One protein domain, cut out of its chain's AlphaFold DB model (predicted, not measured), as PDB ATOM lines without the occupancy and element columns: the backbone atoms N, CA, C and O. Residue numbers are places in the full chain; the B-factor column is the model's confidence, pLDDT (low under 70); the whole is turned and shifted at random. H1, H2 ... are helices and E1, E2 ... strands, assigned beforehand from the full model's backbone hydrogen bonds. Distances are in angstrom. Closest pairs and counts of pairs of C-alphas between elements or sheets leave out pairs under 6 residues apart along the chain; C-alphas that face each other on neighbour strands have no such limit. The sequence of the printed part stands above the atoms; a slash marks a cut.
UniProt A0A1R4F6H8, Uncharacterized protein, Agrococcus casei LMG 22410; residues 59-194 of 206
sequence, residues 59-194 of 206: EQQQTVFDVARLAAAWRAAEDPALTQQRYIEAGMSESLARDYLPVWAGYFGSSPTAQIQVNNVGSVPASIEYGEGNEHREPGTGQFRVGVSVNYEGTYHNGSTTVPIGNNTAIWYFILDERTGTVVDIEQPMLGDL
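AT A GLANCE: This is residues 59 to 194 of the 206 residues of an uncharacterized protein of Agrococcus casei LMG 22410 (UniProt A0A1R4F6H8). A long, twisted antiparallel sheet curls round one helix, H1, and the helical hairpin of H2 and H3 lies beyond H1, with H2 packed on it. The long hairpin of E3 and E4 makes most of the length, and the loop of residues 131 to 142 lies at the opposite end from the E3 to E4 turn. The printed part has 136 residues with four named helices and then five named strands, H1 H2 H3 H4 E1 E2 E3 E4 E5, in the class mixed, helices and strands. The sheet is branched at E3, with the antiparallel pairs E1 and E3, E2 and E3, E3 and E4, E4 and E5. The whole is compact, with a radius of gyration of the C-alphas of 15.5 A, yet its outline is only just elongated, 58 by 29 by 24 A.

HOW THE PARTS SIT: H1, residues 59 to 71, touches H2, residues 80 to 89, with its residues 67 to 71 alone; the closest C-alphas, of Val 67 and Tyr 87, are 6.7 A apart. H2 touches H3, residues 94 to 99, opposite ways at a shallow tilt of 33 degrees, only just short of steep; the closest C-alphas, of Gln 84 and Ala 97, are 5.2 A apart. H4, residues 103 to 108, stands at the sheet's level, at a height of 3.2 A. E1, residues 115 to 121, and E2, residues 127 to 130, lie on one side of E3, residues 143 to 158, and E4, residues 161 to 177, on the other side. N 117 and O 153 of E1 and E3 are 2.8 A apart, N 129 and O 145 of E2 and E3 2.8 A, and N 146 and O 174 of E3 and E4 2.8 A, each within hydrogen-bond range. E5, residues 183 to 187, is beside E4, with N 175 and O 185 at 2.9 A; E2 E3 E4 E5 form a meander, each strand the antiparallel neighbour of the one before. H1 is on the sheet, and H3 only grazes it with residues 94 to 97. In H1, H2, H3 and H4 every O i to N i+4 pair is within hydrogen-bond range.

IN THESE COORDINATES: H1 begins at C-alpha 59 (45.960, -10.947, 2.723) and is 18.1 A long; H2 is 14.3 A long. E1 is 17.4 A long. E3, 40.7 A, bends by 64 degrees at residue 151; E4, 43.0 A, bends by 67 degrees at residue 167. E5 ends at C-alpha 187 (29.089, -17.896, -7.153).

THE WHOLE: The two C-alphas farthest apart, of Glu 138 and Ser 160, are 57.5 A apart. The printed part has no cut, and the link from E2 to E3 is long. Mean pLDDT of the printed part is 87.6; residues 110, 112 and 131 to 140 are under 70.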
ATOM      1  N   GLU A  59      45.997 -11.759   3.947       93.50
ATOM      2  CA  GLU A  59      45.960 -10.947   2.723       93.50
ATOM      3  C   GLU A  59      44.918 -11.489   1.739       93.50
ATOM      4  O   GLU A  59      44.065 -10.742   1.266       93.50
ATOM      5  N   GLN A  60      44.911 -12.807   1.524       94.12
ATOM      6  CA  GLN A  60      43.911 -13.498   0.709       94.12
ATOM      7  C   GLN A  60      42.490 -13.298   1.258       94.12
ATOM      8  O   GLN A  60      41.554 -13.044   0.496       94.12
ATOM      9  N   GLN A  61      42.324 -13.349   2.583       95.12
ATOM     10  CA  GLN A  61      41.052 -13.043   3.235       95.12
ATOM     11  C   GLN A  61      40.598 -11.610   2.952       95.12
ATOM     12  O   GLN A  61      39.434 -11.385   2.614       95.12
ATOM     13  N   GLN A  62      41.505 -10.643   3.089       96.56
ATOM     14  CA  GLN A  62      41.189  -9.242   2.867       96.56
ATOM     15  C   GLN A  62      40.773  -8.991   1.414       96.56
ATOM     16  O   GLN A  62      39.747  -8.349   1.192       96.56
ATOM     17  N   THR A  63      41.483  -9.573   0.442       97.31
ATOM     18  CA  THR A  63      41.108  -9.502  -0.975       97.31
ATOM     19  C   THR A  63      39.702 -10.042  -1.216       97.31
ATOM     20  O   THR A  63      38.877  -9.365  -1.826       97.31
ATOM     21  N   VAL A  64      39.377 -11.228  -0.692       97.19
ATOM     22  CA  VAL A  64      38.030 -11.800  -0.832       97.19
ATOM     23  C   VAL A  64      36.965 -10.878  -0.228       97.19
ATOM     24  O   VAL A  64      35.899 -10.702  -0.814       97.19
ATOM     25  N   PHE A  65      37.235 -10.248   0.917       97.50
ATOM     26  CA  PHE A  65      36.287  -9.331   1.555       97.50
ATOM     27  C   PHE A  65      36.114  -8.019   0.790       97.50
ATOM     28  O   PHE A  65      34.996  -7.506   0.709       97.50
ATOM     29  N   ASP A  66      37.184  -7.472   0.219       97.56
ATOM     30  CA  ASP A  66      37.125  -6.267  -0.611       97.56
ATOM     31  C   ASP A  66      36.343  -6.526  -1.899       97.56
ATOM     32  O   ASP A  66      35.434  -5.759  -2.238       97.56
ATOM     33  N   VAL A  67      36.597  -7.666  -2.546       97.94
ATOM     34  CA  VAL A  67      35.804  -8.133  -3.685       97.94
ATOM     35  C   VAL A  67      34.344  -8.342  -3.279       97.94
ATOM     36  O   VAL A  67      33.460  -7.864  -3.983       97.94
ATOM     37  N   ALA A  68      34.060  -8.969  -2.134       97.56
ATOM     38  CA  ALA A  68      32.691  -9.208  -1.675       97.56
ATOM     39  C   ALA A  68      31.889  -7.915  -1.472       97.56
ATOM     40  O   ALA A  68      30.731  -7.841  -1.888       97.56
ATOM     41  N   ARG A  69      32.505  -6.875  -0.890       96.50
ATOM     42  CA  ARG A  69      31.854  -5.567  -0.699       96.50
ATOM     43  C   ARG A  69      31.427  -4.932  -2.017       96.50
ATOM     44  O   ARG A  69      30.362  -4.325  -2.075       96.50
ATOM     45  N   LEU A  70      32.247  -5.053  -3.058       95.56
ATOM     46  CA  LEU A  70      31.957  -4.459  -4.361       95.56
ATOM     47  C   LEU A  70      31.039  -5.338  -5.206       95.56
ATOM     48  O   LEU A  70      30.094  -4.830  -5.794       95.56
ATOM     49  N   ALA A  71      31.289  -6.644  -5.247       95.44
ATOM     50  CA  ALA A  71      30.565  -7.590  -6.088       95.44
ATOM     51  C   ALA A  71      29.095  -7.753  -5.680       95.44
ATOM     52  O   ALA A  71      28.241  -7.988  -6.537       95.44
ATOM     53  N   ALA A  72      28.807  -7.650  -4.379       94.94
ATOM     54  CA  ALA A  72      27.453  -7.731  -3.841       94.94
ATOM     55  C   ALA A  72      26.736  -6.370  -3.801       94.94
ATOM     56  O   ALA A  72      25.520  -6.340  -3.621       94.94
ATOM     57  N   ALA A  73      27.447  -5.254  -3.987       93.00
ATOM     58  CA  ALA A  73      26.832  -3.947  -4.189       93.00
ATOM     59  C   ALA A  73      26.410  -3.776  -5.655       93.00
ATOM     60  O   ALA A  73      26.952  -4.413  -6.557       93.00
ATOM     61  N   TRP A  74      25.428  -2.913  -5.912       91.69
ATOM     62  CA  TRP A  74      25.024  -2.610  -7.284       91.69
ATOM     63  C   TRP A  74      24.267  -1.296  -7.392       91.69
ATOM     64  O   TRP A  74      23.481  -0.934  -6.517       91.69
ATOM     65  N   ARG A  75      24.447  -0.604  -8.514       87.38
ATOM     66  CA  ARG A  75      23.668   0.578  -8.865       87.38
ATOM     67  C   ARG A  75      23.428   0.616 -10.367       87.38
ATOM     68  O   ARG A  75      24.368   0.572 -11.150       87.38
ATOM     69  N   ALA A  76      22.170   0.779 -10.770       81.69
ATOM     70  CA  ALA A  76      21.782   0.727 -12.181       81.69
ATOM     71  C   ALA A  76      22.443   1.802 -13.068       81.69
ATOM     72  O   ALA A  76      22.674   1.576 -14.250       81.69
ATOM     73  N   ALA A  77      22.723   2.979 -12.503       79.12
ATOM     74  CA  ALA A  77      23.267   4.133 -13.224       79.12
ATOM     75  C   ALA A  77      24.797   4.274 -13.109       79.12
ATOM     76  O   ALA A  77      25.322   5.373 -13.298       79.12
ATOM     77  N   GLU A  78      25.513   3.216 -12.726       84.31
ATOM     78  CA  GLU A  78      26.968   3.265 -12.585       84.31
ATOM     79  C   GLU A  78      27.686   3.088 -13.932       84.31
ATOM     80  O   GLU A  78      27.218   2.366 -14.810       84.31
ATOM     81  N   ASP A  79      28.816   3.779 -14.109       88.62
ATOM     82  CA  ASP A  79      29.636   3.667 -15.319       88.62
ATOM     83  C   ASP A  79      30.305   2.278 -15.368       88.62
ATOM     84  O   ASP A  79      31.081   1.951 -14.459       88.62
ATOM     85  N   PRO A  80      30.054   1.458 -16.409       88.00
ATOM     86  CA  PRO A  80      30.637   0.125 -16.523       88.00
ATOM     87  C   PRO A  80      32.170   0.119 -16.513       88.00
ATOM     88  O   PRO A  80      32.766  -0.770 -15.911       88.00
ATOM     89  N   ALA A  81      32.821   1.114 -17.127       92.06
ATOM     90  CA  ALA A  81      34.282   1.165 -17.196       92.06
ATOM     91  C   ALA A  81      34.897   1.464 -15.822       92.06
ATOM     92  O   ALA A  81      35.869   0.827 -15.411       92.06
ATOM     93  N   LEU A  82      34.291   2.396 -15.080       92.94
ATOM     94  CA  LEU A  82      34.687   2.696 -13.705       92.94
ATOM     95  C   LEU A  82      34.435   1.502 -12.776       92.94
ATOM     96  O   LEU A  82      35.252   1.212 -11.905       92.94
ATOM     97  N   THR A  83      33.315   0.805 -12.971       91.56
ATOM     98  CA  THR A  83      32.952  -0.386 -12.191       91.56
ATOM     99  C   THR A  83      33.969  -1.506 -12.406       91.56
ATOM    100  O   THR A  83      34.506  -2.039 -11.437       91.56
ATOM    101  N   GLN A  84      34.314  -1.799 -13.665       94.75
ATOM    102  CA  GLN A  84      35.341  -2.781 -14.010       94.75
ATOM    103  C   GLN A  84      36.692  -2.440 -13.366       94.75
ATOM    104  O   GLN A  84      37.342  -3.318 -12.802       94.75
ATOM    105  N   GLN A  85      37.117  -1.173 -13.417       96.44
ATOM    106  CA  GLN A  85      38.371  -0.755 -12.792       96.44
ATOM    107  C   GLN A  85      38.364  -1.009 -11.277       96.44
ATOM    108  O   GLN A  85      39.323  -1.566 -10.748       96.44
ATOM    109  N   ARG A  86      37.270  -0.666 -10.585       96.12
ATOM    110  CA  ARG A  86      37.130  -0.906  -9.139       96.12
ATOM    111  C   ARG A  86      37.186  -2.387  -8.783       96.12
ATOM    112  O   ARG A  86      37.776  -2.742  -7.769       96.12
ATOM    113  N   TYR A  87      36.601  -3.251  -9.609       96.94
ATOM    114  CA  TYR A  87      36.694  -4.698  -9.420       96.94
ATOM    115  C   TYR A  87      38.135  -5.208  -9.516       96.94
ATOM    116  O   TYR A  87      38.552  -6.001  -8.673       96.94
ATOM    117  N   ILE A  88      38.908  -4.725 -10.493       97.25
ATOM    118  CA  ILE A  88      40.329  -5.077 -10.632       97.25
ATOM    119  C   ILE A  88      41.124  -4.576  -9.420       97.25
ATOM    120  O   ILE A  88      41.888  -5.336  -8.832       97.25
ATOM    121  N   GLU A  89      40.914  -3.323  -9.007       97.00
ATOM    122  CA  GLU A  89      41.593  -2.721  -7.847       97.00
ATOM    123  C   GLU A  89      41.297  -3.458  -6.534       97.00
ATOM    124  O   GLU A  89      42.152  -3.510  -5.653       97.00
ATOM    125  N   ALA A  90      40.113  -4.057  -6.414       96.31
ATOM    126  CA  ALA A  90      39.725  -4.861  -5.260       96.31
ATOM    127  C   ALA A  90      40.311  -6.278  -5.257       96.31
ATOM    128  O   ALA A  90      40.249  -6.953  -4.234       96.31
ATOM    129  N   GLY A  91      40.870  -6.729  -6.383       97.50
ATOM    130  CA  GLY A  91      41.508  -8.036  -6.517       97.50
ATOM    131  C   GLY A  91      40.708  -9.075  -7.302       97.50
ATOM    132  O   GLY A  91      41.004 -10.264  -7.195       97.50
ATOM    133  N   MET A  92      39.726  -8.676  -8.120       98.19
ATOM    134  CA  MET A  92      39.215  -9.566  -9.169       98.19
ATOM    135  C   MET A  92      40.244  -9.717 -10.298       98.19
ATOM    136  O   MET A  92      40.931  -8.767 -10.673       98.19
ATOM    137  N   SER A  93      40.297 -10.901 -10.903       97.31
ATOM    138  CA  SER A  93      40.995 -11.105 -12.172       97.31
ATOM    139  C   SER A  93      40.400 -10.218 -13.272       97.31
ATOM    140  O   SER A  93      39.198  -9.949 -13.289       97.31
ATOM    141  N   GLU A  94      41.220  -9.792 -14.235       96.44
ATOM    142  CA  GLU A  94      40.761  -8.933 -15.337       96.44
ATOM    143  C   GLU A  94      39.639  -9.576 -16.165       96.44
ATOM    144  O   GLU A  94      38.734  -8.882 -16.633       96.44
ATOM    145  N   SER A  95      39.691 -10.901 -16.345       96.44
ATOM    146  CA  SER A  95      38.648 -11.660 -17.037       96.44
ATOM    147  C   SER A  95      37.325 -11.606 -16.289       96.44
ATOM    148  O   SER A  95      36.312 -11.281 -16.901       96.44
ATOM    149  N   LEU A  96      37.344 -11.865 -14.979       97.00
ATOM    150  CA  LEU A  96      36.147 -11.793 -14.152       97.00
ATOM    151  C   LEU A  96      35.600 -10.364 -14.134       97.00
ATOM    152  O   LEU A  96      34.431 -10.158 -14.427       97.00
ATOM    153  N   ALA A  97      36.444  -9.366 -13.873       96.88
ATOM    154  CA  ALA A  97      36.021  -7.972 -13.765       96.88
ATOM    155  C   ALA A  97      35.346  -7.434 -15.039       96.88
ATOM    156  O   ALA A  97      34.459  -6.587 -14.954       96.88
ATOM    157  N   ARG A  98      35.769  -7.905 -16.219       95.44
ATOM    158  CA  ARG A  98      35.179  -7.521 -17.510       95.44
ATOM    159  C   ARG A  98      33.785  -8.111 -17.716       95.44
ATOM    160  O   ARG A  98      32.923  -7.436 -18.273       95.44
ATOM    161  N   ASP A  99      33.594  -9.364 -17.312       94.12
ATOM    162  CA  ASP A  99      32.415 -10.155 -17.673       94.12
ATOM    163  C   ASP A  99      31.413 -10.298 -16.503       94.12
ATOM    164  O   ASP A  99      30.298 -10.785 -16.695       94.12
ATOM    165  N   TYR A 100      31.781  -9.859 -15.292       94.00
ATOM    166  CA  TYR A 100      30.966  -9.995 -14.085       94.00
ATOM    167  C   TYR A 100      29.703  -9.132 -14.129       94.00
ATOM    168  O   TYR A 100      29.745  -7.908 -14.285       94.00
ATOM    169  N   LEU A 101      28.566  -9.789 -13.900       90.75
ATOM    170  CA  LEU A 101      27.258  -9.163 -13.786       90.75
ATOM    171  C   LEU A 101      26.624  -9.538 -12.435       90.75
ATOM    172  O   LEU A 101      26.322 -10.716 -12.216       90.75
ATOM    173  N   PRO A 102      26.380  -8.570 -11.534       90.88
ATOM    174  CA  PRO A 102      25.692  -8.837 -10.277       90.88
ATOM    175  C   PRO A 102      24.277  -9.392 -10.497       90.88
ATOM    176  O   PRO A 102      23.553  -8.938 -11.385       90.88
ATOM    177  N   VAL A 103      23.841 -10.305  -9.631       90.69
ATOM    178  CA  VAL A 103      22.520 -10.959  -9.631       90.69
ATOM    179  C   VAL A 103      21.378  -9.935  -9.645       90.69
ATOM    180  O   VAL A 103      20.335 -10.131 -10.272       90.69
ATOM    181  N   TRP A 104      21.630  -8.777  -9.037       88.56
ATOM    182  CA  TRP A 104      20.755  -7.612  -8.990       88.56
ATOM    183  C   TRP A 104      20.398  -7.054 -10.364       88.56
ATOM    184  O   TRP A 104      19.257  -6.641 -10.567       88.56
ATOM    185  N   ALA A 105      21.331  -7.079 -11.320       84.81
ATOM    186  CA  ALA A 105      21.084  -6.594 -12.674       84.81
ATOM    187  C   ALA A 105      20.024  -7.446 -13.390       84.81
ATOM    188  O   ALA A 105      19.223  -6.916 -14.156       84.81
ATOM    189  N   GLY A 106      19.977  -8.752 -13.102       81.12
ATOM    190  CA  GLY A 106      18.930  -9.642 -13.603       81.12
ATOM    191  C   GLY A 106      17.573  -9.406 -12.937       81.12
ATOM    192  O   GLY A 106      16.547  -9.465 -13.610       81.12
ATOM    193  N   TYR A 107      17.559  -9.108 -11.632       81.56
ATOM    194  CA  TYR A 107      16.321  -8.924 -10.866       81.56
ATOM    195  C   TYR A 107      15.670  -7.551 -11.075       81.56
ATOM    196  O   TYR A 107      14.478  -7.463 -11.362       81.56
ATOM    197  N   PHE A 108      16.439  -6.467 -10.946       80.12
ATOM    198  CA  PHE A 108      15.926  -5.096 -11.066       80.12
ATOM    199  C   PHE A 108      15.950  -4.566 -12.505       80.12
ATOM    200  O   PHE A 108      15.355  -3.520 -12.785       80.12
ATOM    201  N   GLY A 109      16.628  -5.267 -13.418       70.06
ATOM    202  CA  GLY A 109      16.724  -4.893 -14.822       70.06
ATOM    203  C   GLY A 109      17.232  -3.464 -15.010       70.06
ATOM    204  O   GLY A 109      18.213  -3.035 -14.406       70.06
ATOM    205  N   SER A 110      16.534  -2.704 -15.851       64.62
ATOM    206  CA  SER A 110      16.867  -1.326 -16.221       64.62
ATOM    207  C   SER A 110      16.249  -0.257 -15.311       64.62
ATOM    208  O   SER A 110      16.185   0.902 -15.714       64.62
ATOM    209  N   SER A 111      15.801  -0.603 -14.094       72.69
ATOM    210  CA  SER A 111      15.305   0.384 -13.121       72.69
ATOM    211  C   SER A 111      16.423   1.379 -12.763       72.69
ATOM    212  O   SER A 111      17.300   1.037 -11.971       72.69
ATOM    213  N   PRO A 112      16.403   2.626 -13.272       68.44
ATOM    214  CA  PRO A 112      17.570   3.516 -13.249       68.44
ATOM    215  C   PRO A 112      17.940   4.000 -11.840       68.44
ATOM    216  O   PRO A 112      19.027   4.526 -11.614       68.44
ATOM    217  N   THR A 113      17.025   3.838 -10.887       78.56
ATOM    218  CA  THR A 113      17.164   4.257  -9.490       78.56
ATOM    219  C   THR A 113      17.372   3.090  -8.531       78.56
ATOM    220  O   THR A 113      17.498   3.321  -7.329       78.56
ATOM    221  N   ALA A 114      17.401   1.847  -9.026       85.12
ATOM    222  CA  ALA A 114      17.626   0.702  -8.160       85.12
ATOM    223  C   ALA A 114      19.085   0.665  -7.684       85.12
ATOM    224  O   ALA A 114      20.025   0.911  -8.448       85.12
ATOM    225  N   GLN A 115      19.244   0.395  -6.392       90.75
ATOM    226  CA  GLN A 115      20.533   0.342  -5.721       90.75
ATOM    227  C   GLN A 115      20.521  -0.714  -4.618       90.75
ATOM    228  O   GLN A 115      19.541  -0.846  -3.881       90.75
ATOM    229  N   ILE A 116      21.643  -1.408  -4.495       92.75
ATOM    230  CA  ILE A 116      21.992  -2.317  -3.413       92.75
ATOM    231  C   ILE A 116      23.284  -1.809  -2.797       92.75
ATOM    232  O   ILE A 116      24.267  -1.554  -3.495       92.75
ATOM    233  N   GLN A 117      23.268  -1.662  -1.482       93.56
ATOM    234  CA  GLN A 117      24.408  -1.258  -0.684       93.56
ATOM    235  C   GLN A 117      24.803  -2.415   0.222       93.56
ATOM    236  O   GLN A 117      23.951  -3.107   0.780       93.56
ATOM    237  N   VAL A 118      26.108  -2.617   0.371       94.56
ATOM    238  CA  VAL A 118      26.654  -3.568   1.336       94.56
ATOM    239  C   VAL A 118      26.934  -2.813   2.627       94.56
ATOM    240  O   VAL A 118      27.802  -1.943   2.673       94.56
ATOM    241  N   ASN A 119      26.197  -3.165   3.673       92.12
ATOM    242  CA  ASN A 119      26.350  -2.606   5.010       92.12
ATOM    243  C   ASN A 119      27.598  -3.170   5.692       92.12
ATOM    244  O   ASN A 119      28.363  -2.444   6.326       92.12
ATOM    245  N   ASN A 120      27.792  -4.484   5.573       92.94
ATOM    246  CA  ASN A 120      28.919  -5.176   6.172       92.94
ATOM    247  C   ASN A 120      29.220  -6.492   5.449       92.94
ATOM    248  O   ASN A 120      28.327  -7.148   4.920       92.94
ATOM    249  N   VAL A 121      30.475  -6.919   5.515       92.56
ATOM    250  CA  VAL A 121      30.893  -8.299   5.235       92.56
ATOM    251  C   VAL A 121      31.413  -8.898   6.539       92.56
ATOM    252  O   VAL A 121      31.925  -8.169   7.390       92.56
ATOM    253  N   GLY A 122      31.230 -10.201   6.749       84.19
ATOM    254  CA  GLY A 122      31.703 -10.876   7.963       84.19
ATOM    255  C   GLY A 122      33.183 -10.594   8.269       84.19
ATOM    256  O   GLY A 122      33.962 -10.281   7.378       84.19
ATOM    257  N   SER A 123      33.587 -10.702   9.538       87.25
ATOM    258  CA  SER A 123      34.997 -10.530   9.942       87.25
ATOM    259  C   SER A 123      35.841 -11.794   9.760       87.25
ATOM    260  O   SER A 123      37.062 -11.741   9.871       87.25
ATOM    261  N   VAL A 124      35.184 -12.929   9.521       90.12
ATOM    262  CA  VAL A 124      35.786 -14.230   9.218       90.12
ATOM    263  C   VAL A 124      34.986 -14.887   8.091       90.12
ATOM    264  O   VAL A 124      33.776 -14.638   7.997       90.12
ATOM    265  N   PRO A 125      35.620 -15.702   7.234       91.94
ATOM    266  CA  PRO A 125      34.898 -16.490   6.246       91.94
ATOM    267  C   PRO A 125      33.848 -17.389   6.908       91.94
ATOM    268  O   PRO A 125      34.093 -17.981   7.959       91.94
ATOM    269  N   ALA A 126      32.676 -17.493   6.287       91.06
ATOM    270  CA  ALA A 126      31.628 -18.424   6.696       91.06
ATOM    271  C   ALA A 126      32.025 -19.877   6.387       91.06
ATOM    272  O   ALA A 126      31.696 -20.786   7.145       91.06
ATOM    273  N   SER A 127      32.763 -20.080   5.295       91.25
ATOM    274  CA  SER A 127      33.421 -21.339   4.961       91.25
ATOM    275  C   SER A 127      34.689 -21.073   4.154       91.25
ATOM    276  O   SER A 127      34.812 -20.055   3.472       91.25
ATOM    277  N   ILE A 128      35.637 -21.999   4.244       89.00
ATOM    278  CA  ILE A 128      36.790 -22.074   3.352       89.00
ATOM    279  C   ILE A 128      36.840 -23.521   2.902       89.00
ATOM    280  O   ILE A 128      37.104 -24.421   3.697       89.00
ATOM    281  N   GLU A 129      36.519 -23.736   1.640       87.25
ATOM    282  CA  GLU A 129      36.590 -25.033   1.001       87.25
ATOM    283  C   GLU A 129      37.806 -25.075   0.093       87.25
ATOM    284  O   GLU A 129      38.166 -24.103  -0.581       87.25
ATOM    285  N   TYR A 130      38.433 -26.240   0.092       73.44
ATOM    286  CA  TYR A 130      39.599 -26.519  -0.709       73.44
ATOM    287  C   TYR A 130      39.360 -27.830  -1.452       73.44
ATOM    288  O   TYR A 130      39.478 -28.903  -0.870       73.44
ATOM    289  N   GLY A 131      38.982 -27.718  -2.724       59.97
ATOM    290  CA  GLY A 131      38.781 -28.850  -3.631       59.97
ATOM    291  C   GLY A 131      37.414 -29.553  -3.565       59.97
ATOM    292  O   GLY A 131      37.069 -30.184  -2.574       59.97
ATOM    293  N   GLU A 132      36.687 -29.487  -4.687       45.69
ATOM    294  CA  GLU A 132      36.360 -30.620  -5.576       45.69
ATOM    295  C   GLU A 132      36.412 -30.039  -7.015       45.69
ATOM    296  O   GLU A 132      35.757 -29.038  -7.298       45.69
ATOM    297  N   GLY A 133      37.276 -30.553  -7.904       55.53
ATOM    298  CA  GLY A 133      37.468 -30.020  -9.278       55.53
ATOM    299  C   GLY A 133      38.538 -28.923  -9.464       55.53
ATOM    300  O   GLY A 133      38.909 -28.632 -10.599       55.53
ATOM    301  N   ASN A 134      39.095 -28.401  -8.365       52.59
ATOM    302  CA  ASN A 134      40.181 -27.401  -8.314       52.59
ATOM    303  C   ASN A 134      41.425 -27.921  -7.555       52.59
ATOM    304  O   ASN A 134      42.168 -27.161  -6.929       52.59
ATOM    305  N   GLU A 135      41.609 -29.241  -7.555       59.03
ATOM    306  CA  GLU A 135      42.629 -29.952  -6.781       59.03
ATOM    307  C   GLU A 135      44.017 -29.872  -7.436       59.03
ATOM    308  O   GLU A 135      44.170 -29.925  -8.660       59.03
ATOM    309  N   HIS A 136      45.042 -29.741  -6.599       56.25
ATOM    310  CA  HIS A 136      46.418 -29.483  -7.009       56.25
ATOM    311  C   HIS A 136      47.163 -30.715  -7.532       56.25
ATOM    312  O   HIS A 136      46.926 -31.848  -7.115       56.25
ATOM    313  N   ARG A 137      48.169 -30.445  -8.377       51.66
ATOM    314  CA  ARG A 137      49.319 -31.337  -8.609       51.66
ATOM    315  C   ARG A 137      50.584 -30.907  -7.834       51.66
ATOM    316  O   ARG A 137      51.454 -31.746  -7.648       51.66
ATOM    317  N   GLU A 138      50.695 -29.647  -7.389       58.47
ATOM    318  CA  GLU A 138      51.863 -29.032  -6.698       58.47
ATOM    319  C   GLU A 138      51.382 -27.934  -5.717       58.47
ATOM    320  O   GLU A 138      50.232 -27.585  -5.827       58.47
ATOM    321  N   PRO A 139      52.141 -27.360  -4.763       62.06
ATOM    322  CA  PRO A 139      51.663 -26.233  -3.932       62.06
ATOM    323  C   PRO A 139      51.457 -24.925  -4.730       62.06
ATOM    324  O   PRO A 139      52.279 -24.599  -5.587       62.06
ATOM    325  N   GLY A 140      50.427 -24.126  -4.415       64.12
ATOM    326  CA  GLY A 140      50.226 -22.802  -5.026       64.12
ATOM    327  C   GLY A 140      49.696 -22.817  -6.466       64.12
ATOM    328  O   GLY A 140      49.994 -21.913  -7.238       64.12
ATOM    329  N   THR A 141      48.956 -23.848  -6.867       70.38
ATOM    330  CA  THR A 141      48.413 -24.056  -8.227       70.38
ATOM    331  C   THR A 141      46.896 -24.265  -8.290       70.38
ATOM    332  O   THR A 141      46.395 -24.837  -9.256       70.38
ATOM    333  N   GLY A 142      46.152 -23.860  -7.279       81.81
ATOM    334  CA  GLY A 142      44.741 -24.186  -7.147       81.81
ATOM    335  C   GLY A 142      44.039 -23.131  -6.331       81.81
ATOM    336  O   GLY A 142      44.518 -22.001  -6.230       81.81
ATOM    337  N   GLN A 143      42.831 -23.455  -5.888       88.56
ATOM    338  CA  GLN A 143      41.858 -22.415  -5.597       88.56
ATOM    339  C   GLN A 143      41.136 -22.655  -4.282       88.56
ATOM    340  O   GLN A 143      40.747 -23.780  -3.963       88.56
ATOM    341  N   PHE A 144      40.916 -21.567  -3.553       90.12
ATOM    342  CA  PHE A 144      40.051 -21.551  -2.384       90.12
ATOM    343  C   PHE A 144      38.649 -21.144  -2.805       90.12
ATOM    344  O   PHE A 144      38.478 -20.105  -3.439       90.12
ATOM    345  N   ARG A 145      37.644 -21.920  -2.404       92.69
ATOM    346  CA  ARG A 145      36.244 -21.501  -2.465       92.69
ATOM    347  C   ARG A 145      35.866 -20.936  -1.103       92.69
ATOM    348  O   ARG A 145      35.735 -21.666  -0.125       92.69
ATOM    349  N   VAL A 146      35.745 -19.618  -1.023       94.06
ATOM    350  CA  VAL A 146      35.569 -18.893   0.238       94.06
ATOM    351  C   VAL A 146      34.144 -18.371   0.331       94.06
ATOM    352  O   VAL A 146      33.744 -17.515  -0.455       94.06
ATOM    353  N   GLY A 147      33.378 -18.866   1.300       95.88
ATOM    354  CA  GLY A 147      32.047 -18.355   1.613       95.88
ATOM    355  C   GLY A 147      32.134 -17.092   2.466       95.88
ATOM    356  O   GLY A 147      32.722 -17.105   3.548       95.88
ATOM    357  N   VAL A 148      31.510 -16.001   2.027       97.19
ATOM    358  CA  VAL A 148      31.444 -14.729   2.759       97.19
ATOM    359  C   VAL A 148      29.994 -14.383   3.040       97.19
ATOM    360  O   VAL A 148      29.175 -14.271   2.129       97.19
ATOM    361  N   SER A 149      29.689 -14.170   4.318       96.38
ATOM    362  CA  SER A 149      28.409 -13.603   4.733       96.38
ATOM    363  C   SER A 149      28.399 -12.107   4.435       96.38
ATOM    364  O   SER A 149      29.240 -11.364   4.955       96.38
ATOM    365  N   VAL A 150      27.464 -11.669   3.596       96.38
ATOM    366  CA  VAL A 150      27.298 -10.269   3.208       96.38
ATOM    367  C   VAL A 150      25.959  -9.775   3.727       96.38
ATOM    368  O   VAL A 150      24.913 -10.368   3.465       96.38
ATOM    369  N   ASN A 151      26.003  -8.674   4.468       95.12
ATOM    370  CA  ASN A 151      24.837  -7.941   4.915       95.12
ATOM    371  C   ASN A 151      24.579  -6.770   3.963       95.12
ATOM    372  O   ASN A 151      25.465  -5.941   3.739       95.12
ATOM    373  N   TYR A 152      23.377  -6.716   3.405       93.75
ATOM    374  CA  TYR A 152      23.010  -5.766   2.366       93.75
ATOM    375  C   TYR A 152      21.635  -5.161   2.626       93.75
ATOM    376  O   TYR A 152      20.768  -5.764   3.256       93.75
ATOM    377  N   GLU A 153      21.435  -3.972   2.081       93.81
ATOM    378  CA  GLU A 153      20.149  -3.292   2.022       93.81
ATOM    379  C   GLU A 153      20.017  -2.587   0.677       93.81
ATOM    380  O   GLU A 153      20.964  -2.508  -0.111       93.81
ATOM    381  N   GLY A 154      18.840  -2.056   0.380       90.75
ATOM    382  CA  GLY A 154      18.692  -1.317  -0.857       90.75
ATOM    383  C   GLY A 154      17.315  -0.752  -1.078       90.75
ATOM    384  O   GLY A 154      16.439  -0.769  -0.217       90.75
ATOM    385  N   THR A 155      17.128  -0.233  -2.279       88.44
ATOM    386  CA  THR A 155      15.864   0.342  -2.718       88.44
ATOM    387  C   THR A 155      15.706   0.117  -4.208       88.44
ATOM    388  O   THR A 155      16.672   0.264  -4.957       88.44
ATOM    389  N   TYR A 156      14.484  -0.137  -4.655       85.38
ATOM    390  CA  TYR A 156      14.133  -0.120  -6.073       85.38
ATOM    391  C   TYR A 156      12.834   0.651  -6.290       85.38
ATOM    392  O   TYR A 156      12.123   0.977  -5.339       85.38
ATOM    393  N   HIS A 157      12.542   0.997  -7.540       80.12
ATOM    394  CA  HIS A 157      11.286   1.643  -7.898       80.12
ATOM    395  C   HIS A 157      10.357   0.632  -8.557       80.12
ATOM    396  O   HIS A 157      10.746  -0.038  -9.510       80.12
ATOM    397  N   ASN A 158       9.116   0.571  -8.081       73.88
ATOM    398  CA  ASN A 158       8.029  -0.081  -8.792       73.88
ATOM    399  C   ASN A 158       7.023   0.976  -9.257       73.88
ATOM    400  O   ASN A 158       6.193   1.453  -8.479       73.88
ATOM    401  N   GLY A 159       7.152   1.405 -10.513       76.25
ATOM    402  CA  GLY A 159       6.398   2.540 -11.042       76.25
ATOM    403  C   GLY A 159       6.781   3.845 -10.337       76.25
ATOM    404  O   GLY A 159       7.910   4.318 -10.460       76.25
ATOM    405  N   SER A 160       5.842   4.433  -9.597       74.00
ATOM    406  CA  SER A 160       6.038   5.682  -8.848       74.00
ATOM    407  C   SER A 160       6.518   5.487  -7.405       74.00
ATOM    408  O   SER A 160       6.866   6.470  -6.752       74.00
ATOM    409  N   THR A 161       6.543   4.251  -6.898       80.31
ATOM    410  CA  THR A 161       6.839   3.970  -5.486       80.31
ATOM    411  C   THR A 161       8.261   3.458  -5.307       80.31
ATOM    412  O   THR A 161       8.670   2.508  -5.974       80.31
ATOM    413  N   THR A 162       8.998   4.050  -4.367       84.88
ATOM    414  CA  THR A 162      10.262   3.495  -3.874       84.88
ATOM    415  C   THR A 162       9.962   2.407  -2.848       84.88
ATOM    416  O   THR A 162       9.339   2.674  -1.821       84.88
ATOM    417  N   VAL A 163      10.408   1.186  -3.121       86.00
ATOM    418  CA  VAL A 163      10.247   0.027  -2.244       86.00
ATOM    419  C   VAL A 163      11.594  -0.272  -1.577       86.00
ATOM    420  O   VAL A 163      12.594  -0.445  -2.287       86.00
ATOM    421  N   PRO A 164      11.661  -0.308  -0.233       87.25
ATOM    422  CA  PRO A 164      12.875  -0.685   0.473       87.25
ATOM    423  C   PRO A 164      13.103  -2.195   0.390       87.25
ATOM    424  O   PRO A 164      12.171  -2.993   0.478       87.25
ATOM    425  N   ILE A 165      14.366  -2.574   0.264       85.75
ATOM    426  CA  ILE A 165      14.850  -3.930   0.490       85.75
ATOM    427  C   ILE A 165      15.390  -3.927   1.912       85.75
ATOM    428  O   ILE A 165      16.216  -3.077   2.255       85.75
ATOM    429  N   GLY A 166      14.854  -4.820   2.742       81.69
ATOM    430  CA  GLY A 166      15.220  -4.922   4.150       81.69
ATOM    431  C   GLY A 166      16.714  -5.169   4.352       81.69
ATOM    432  O   GLY A 166      17.444  -5.512   3.422       81.69
ATOM    433  N   ASN A 167      17.165  -4.984   5.592       87.94
ATOM    434  CA  ASN A 167      18.529  -5.320   5.966       87.94
ATOM    435  C   ASN A 167      18.668  -6.844   6.060       87.94
ATOM    436  O   ASN A 167      18.241  -7.450   7.043       87.94
ATOM    437  N   ASN A 168      19.253  -7.436   5.028       91.50
ATOM    438  CA  ASN A 168      19.261  -8.870   4.786       91.50
ATOM    439  C   ASN A 168      20.684  -9.423   4.781       91.50
ATOM    440  O   ASN A 168      21.663  -8.687   4.656       91.50
ATOM    441  N   THR A 169      20.804 -10.740   4.908       93.50
ATOM    442  CA  THR A 169      22.091 -11.429   4.869       93.50
ATOM    443  C   THR A 169      22.000 -12.653   3.980       93.50
ATOM    444  O   THR A 169      21.084 -13.456   4.130       93.50
ATOM    445  N   ALA A 170      22.978 -12.814   3.096       94.50
ATOM    446  CA  ALA A 170      23.164 -14.023   2.303       94.50
ATOM    447  C   ALA A 170      24.660 -14.362   2.191       94.50
ATOM    448  O   ALA A 170      25.521 -13.586   2.622       94.50
ATOM    449  N   ILE A 171      24.968 -15.549   1.671       94.75
ATOM    450  CA  ILE A 171      26.342 -16.020   1.481       94.75
ATOM    451  C   ILE A 171      26.681 -15.965  -0.007       94.75
ATOM    452  O   ILE A 171      25.947 -16.500  -0.834       94.75
ATOM    453  N   TRP A 172      27.808 -15.335  -0.318       96.31
ATOM    454  CA  TRP A 172      28.446 -15.357  -1.632       96.31
ATOM    455  C   TRP A 172      29.683 -16.240  -1.542       96.31
ATOM    456  O   TRP A 172      30.385 -16.186  -0.529       96.31
ATOM    457  N   TYR A 173      29.972 -17.017  -2.583       96.00
ATOM    458  CA  TYR A 173      31.210 -17.790  -2.642       96.00
ATOM    459  C   TYR A 173      32.161 -17.191  -3.670       96.00
ATOM    460  O   TYR A 173      31.766 -16.858  -4.784       96.00
ATOM    461  N   PHE A 174      33.422 -17.051  -3.280       95.94
ATOM    462  CA  PHE A 174      34.475 -16.448  -4.089       95.94
ATOM    463  C   PHE A 174      35.549 -17.488  -4.346       95.94
ATOM    464  O   PHE A 174      36.044 -18.108  -3.404       95.94
ATOM    465  N   ILE A 175      35.914 -17.665  -5.611       94.75
ATOM    466  CA  ILE A 175      36.976 -18.577  -6.011       94.75
ATOM    467  C   ILE A 175      38.265 -17.778  -6.129       94.75
ATOM    468  O   ILE A 175      38.408 -16.946  -7.023       94.75
ATOM    469  N   LEU A 176      39.189 -17.998  -5.201       94.06
ATOM    470  CA  LEU A 176      40.463 -17.295  -5.109       94.06
ATOM    471  C   LEU A 176      41.594 -18.171  -5.649       94.06
ATOM    472  O   LEU A 176      41.782 -19.282  -5.162       94.06
ATOM    473  N   ASP A 177      42.374 -17.661  -6.600       91.12
ATOM    474  CA  ASP A 177      43.603 -18.314  -7.060       91.12
ATOM    475  C   ASP A 177      44.709 -18.163  -6.007       91.12
ATOM    476  O   ASP A 177      45.080 -17.050  -5.628       91.12
ATOM    477  N   GLU A 178      45.234 -19.289  -5.517       88.25
ATOM    478  CA  GLU A 178      46.235 -19.325  -4.445       88.25
ATOM    479  C   GLU A 178      47.535 -18.614  -4.843       88.25
ATOM    480  O   GLU A 178      48.168 -17.970  -4.005       88.25
ATOM    481  N   ARG A 179      47.923 -18.693  -6.122       87.06
ATOM    482  CA  ARG A 179      49.198 -18.173  -6.626       87.06
ATOM    483  C   ARG A 179      49.183 -16.665  -6.781       87.06
ATOM    484  O   ARG A 179      50.177 -16.005  -6.490       87.06
ATOM    485  N   THR A 180      48.101 -16.142  -7.348       90.62
ATOM    486  CA  THR A 180      47.978 -14.717  -7.667       90.62
ATOM    487  C   THR A 180      47.293 -13.936  -6.556       90.62
ATOM    488  O   THR A 180      47.418 -12.715  -6.533       90.62
ATOM    489  N   GLY A 181      46.567 -14.609  -5.658       92.75
ATOM    490  CA  GLY A 181      45.750 -13.962  -4.634       92.75
ATOM    491  C   GLY A 181      44.558 -13.201  -5.216       92.75
ATOM    492  O   GLY A 181      44.020 -12.327  -4.549       92.75
ATOM    493  N   THR A 182      44.148 -13.492  -6.456       96.12
ATOM    494  CA  THR A 182      43.035 -12.802  -7.127       96.12
ATOM    495  C   THR A 182      41.788 -13.670  -7.178       96.12
ATOM    496  O   THR A 182      41.883 -14.878  -7.397       96.12
ATOM    497  N   VAL A 183      40.610 -13.057  -7.072       97.00
ATOM    498  CA  VAL A 183      39.333 -13.749  -7.272       97.00
ATOM    499  C   VAL A 183      39.111 -13.981  -8.767       97.00
ATOM    500  O   VAL A 183      39.113 -13.043  -9.565       97.00
ATOM    501  N   VAL A 184      38.937 -15.237  -9.159       95.19
ATOM    502  CA  VAL A 184      38.775 -15.657 -10.557       95.19
ATOM    503  C   VAL A 184      37.334 -15.998 -10.920       95.19
ATOM    504  O   VAL A 184      36.992 -15.914 -12.096       95.19
ATOM    505  N   ASP A 185      36.494 -16.318  -9.934       95.38
ATOM    506  CA  ASP A 185      35.066 -16.578 -10.130       95.38
ATOM    507  C   ASP A 185      34.244 -16.226  -8.878       95.38
ATOM    508  O   ASP A 185      34.785 -16.147  -7.769       95.38
ATOM    509  N   ILE A 186      32.945 -15.979  -9.059       96.44
ATOM    510  CA  ILE A 186      32.001 -15.615  -7.997       96.44
ATOM    511  C   ILE A 186      30.700 -16.383  -8.192       96.44
ATOM    512  O   ILE A 186      29.940 -16.135  -9.131       96.44
ATOM    513  N   GLU A 187      30.383 -17.239  -7.230       95.31
ATOM    514  CA  GLU A 187      29.089 -17.896  -7.153       95.31
ATOM    515  C   GLU A 187      28.150 -17.038  -6.305       95.31
ATOM    516  O   GLU A 187      28.281 -16.906  -5.082       95.31
ATOM    517  N   GLN A 188      27.201 -16.411  -6.988       94.69
ATOM    518  CA  GLN A 188      26.211 -15.545  -6.368       94.69
ATOM    519  C   GLN A 188      25.061 -16.382  -5.784       94.69
ATOM    520  O   GLN A 188      24.716 -17.419  -6.357       94.69
ATOM    521  N   PRO A 189      24.435 -15.943  -4.677       92.56
ATOM    522  CA  PRO A 189      23.243 -16.592  -4.143       92.56
ATOM    523  C   PRO A 189      22.128 -16.631  -5.192       92.56
ATOM    524  O   PRO A 189      21.989 -15.721  -6.019       92.56
ATOM    525  N   MET A 190      21.305 -17.678  -5.148       87.69
ATOM    526  CA  MET A 190      20.133 -17.740  -6.015       87.69
ATOM    527  C   MET A 190      19.127 -16.669  -5.593       87.69
ATOM    528  O   MET A 190      19.012 -16.339  -4.418       87.69
ATOM    529  N   LEU A 191      18.325 -16.168  -6.539       82.88
ATOM    530  CA  LEU A 191      17.296 -15.162  -6.236       82.88
ATOM    531  C   LEU A 191      16.319 -15.601  -5.136       82.88
ATOM    532  O   LEU A 191      15.828 -14.753  -4.404       82.88
ATOM    533  N   GLY A 192      16.040 -16.903  -5.019       81.69
ATOM    534  CA  GLY A 192      15.171 -17.446  -3.970       81.69
ATOM    535  C   GLY A 192      15.792 -17.447  -2.569       81.69
ATOM    536  O   GLY A 192      15.051 -17.514  -1.595       81.69
ATOM    537  N   ASP A 193      17.120 -17.345  -2.471       82.62
ATOM    538  CA  ASP A 193      17.849 -17.249  -1.200       82.62
ATOM    539  C   ASP A 193      17.990 -15.790  -0.734       82.62
ATOM    540  O   ASP A 193      18.417 -15.521   0.390       82.62
ATOM    541  N   LEU A 194      17.642 -14.836  -1.603       84.62
ATOM    542  CA  LEU A 194      17.640 -13.411  -1.310       84.62
ATOM    543  C   LEU A 194      16.257 -13.036  -0.777       84.62
ATOM    544  O   LEU A 194      15.252 -13.217  -1.465       84.62
TER     545      LEU A 194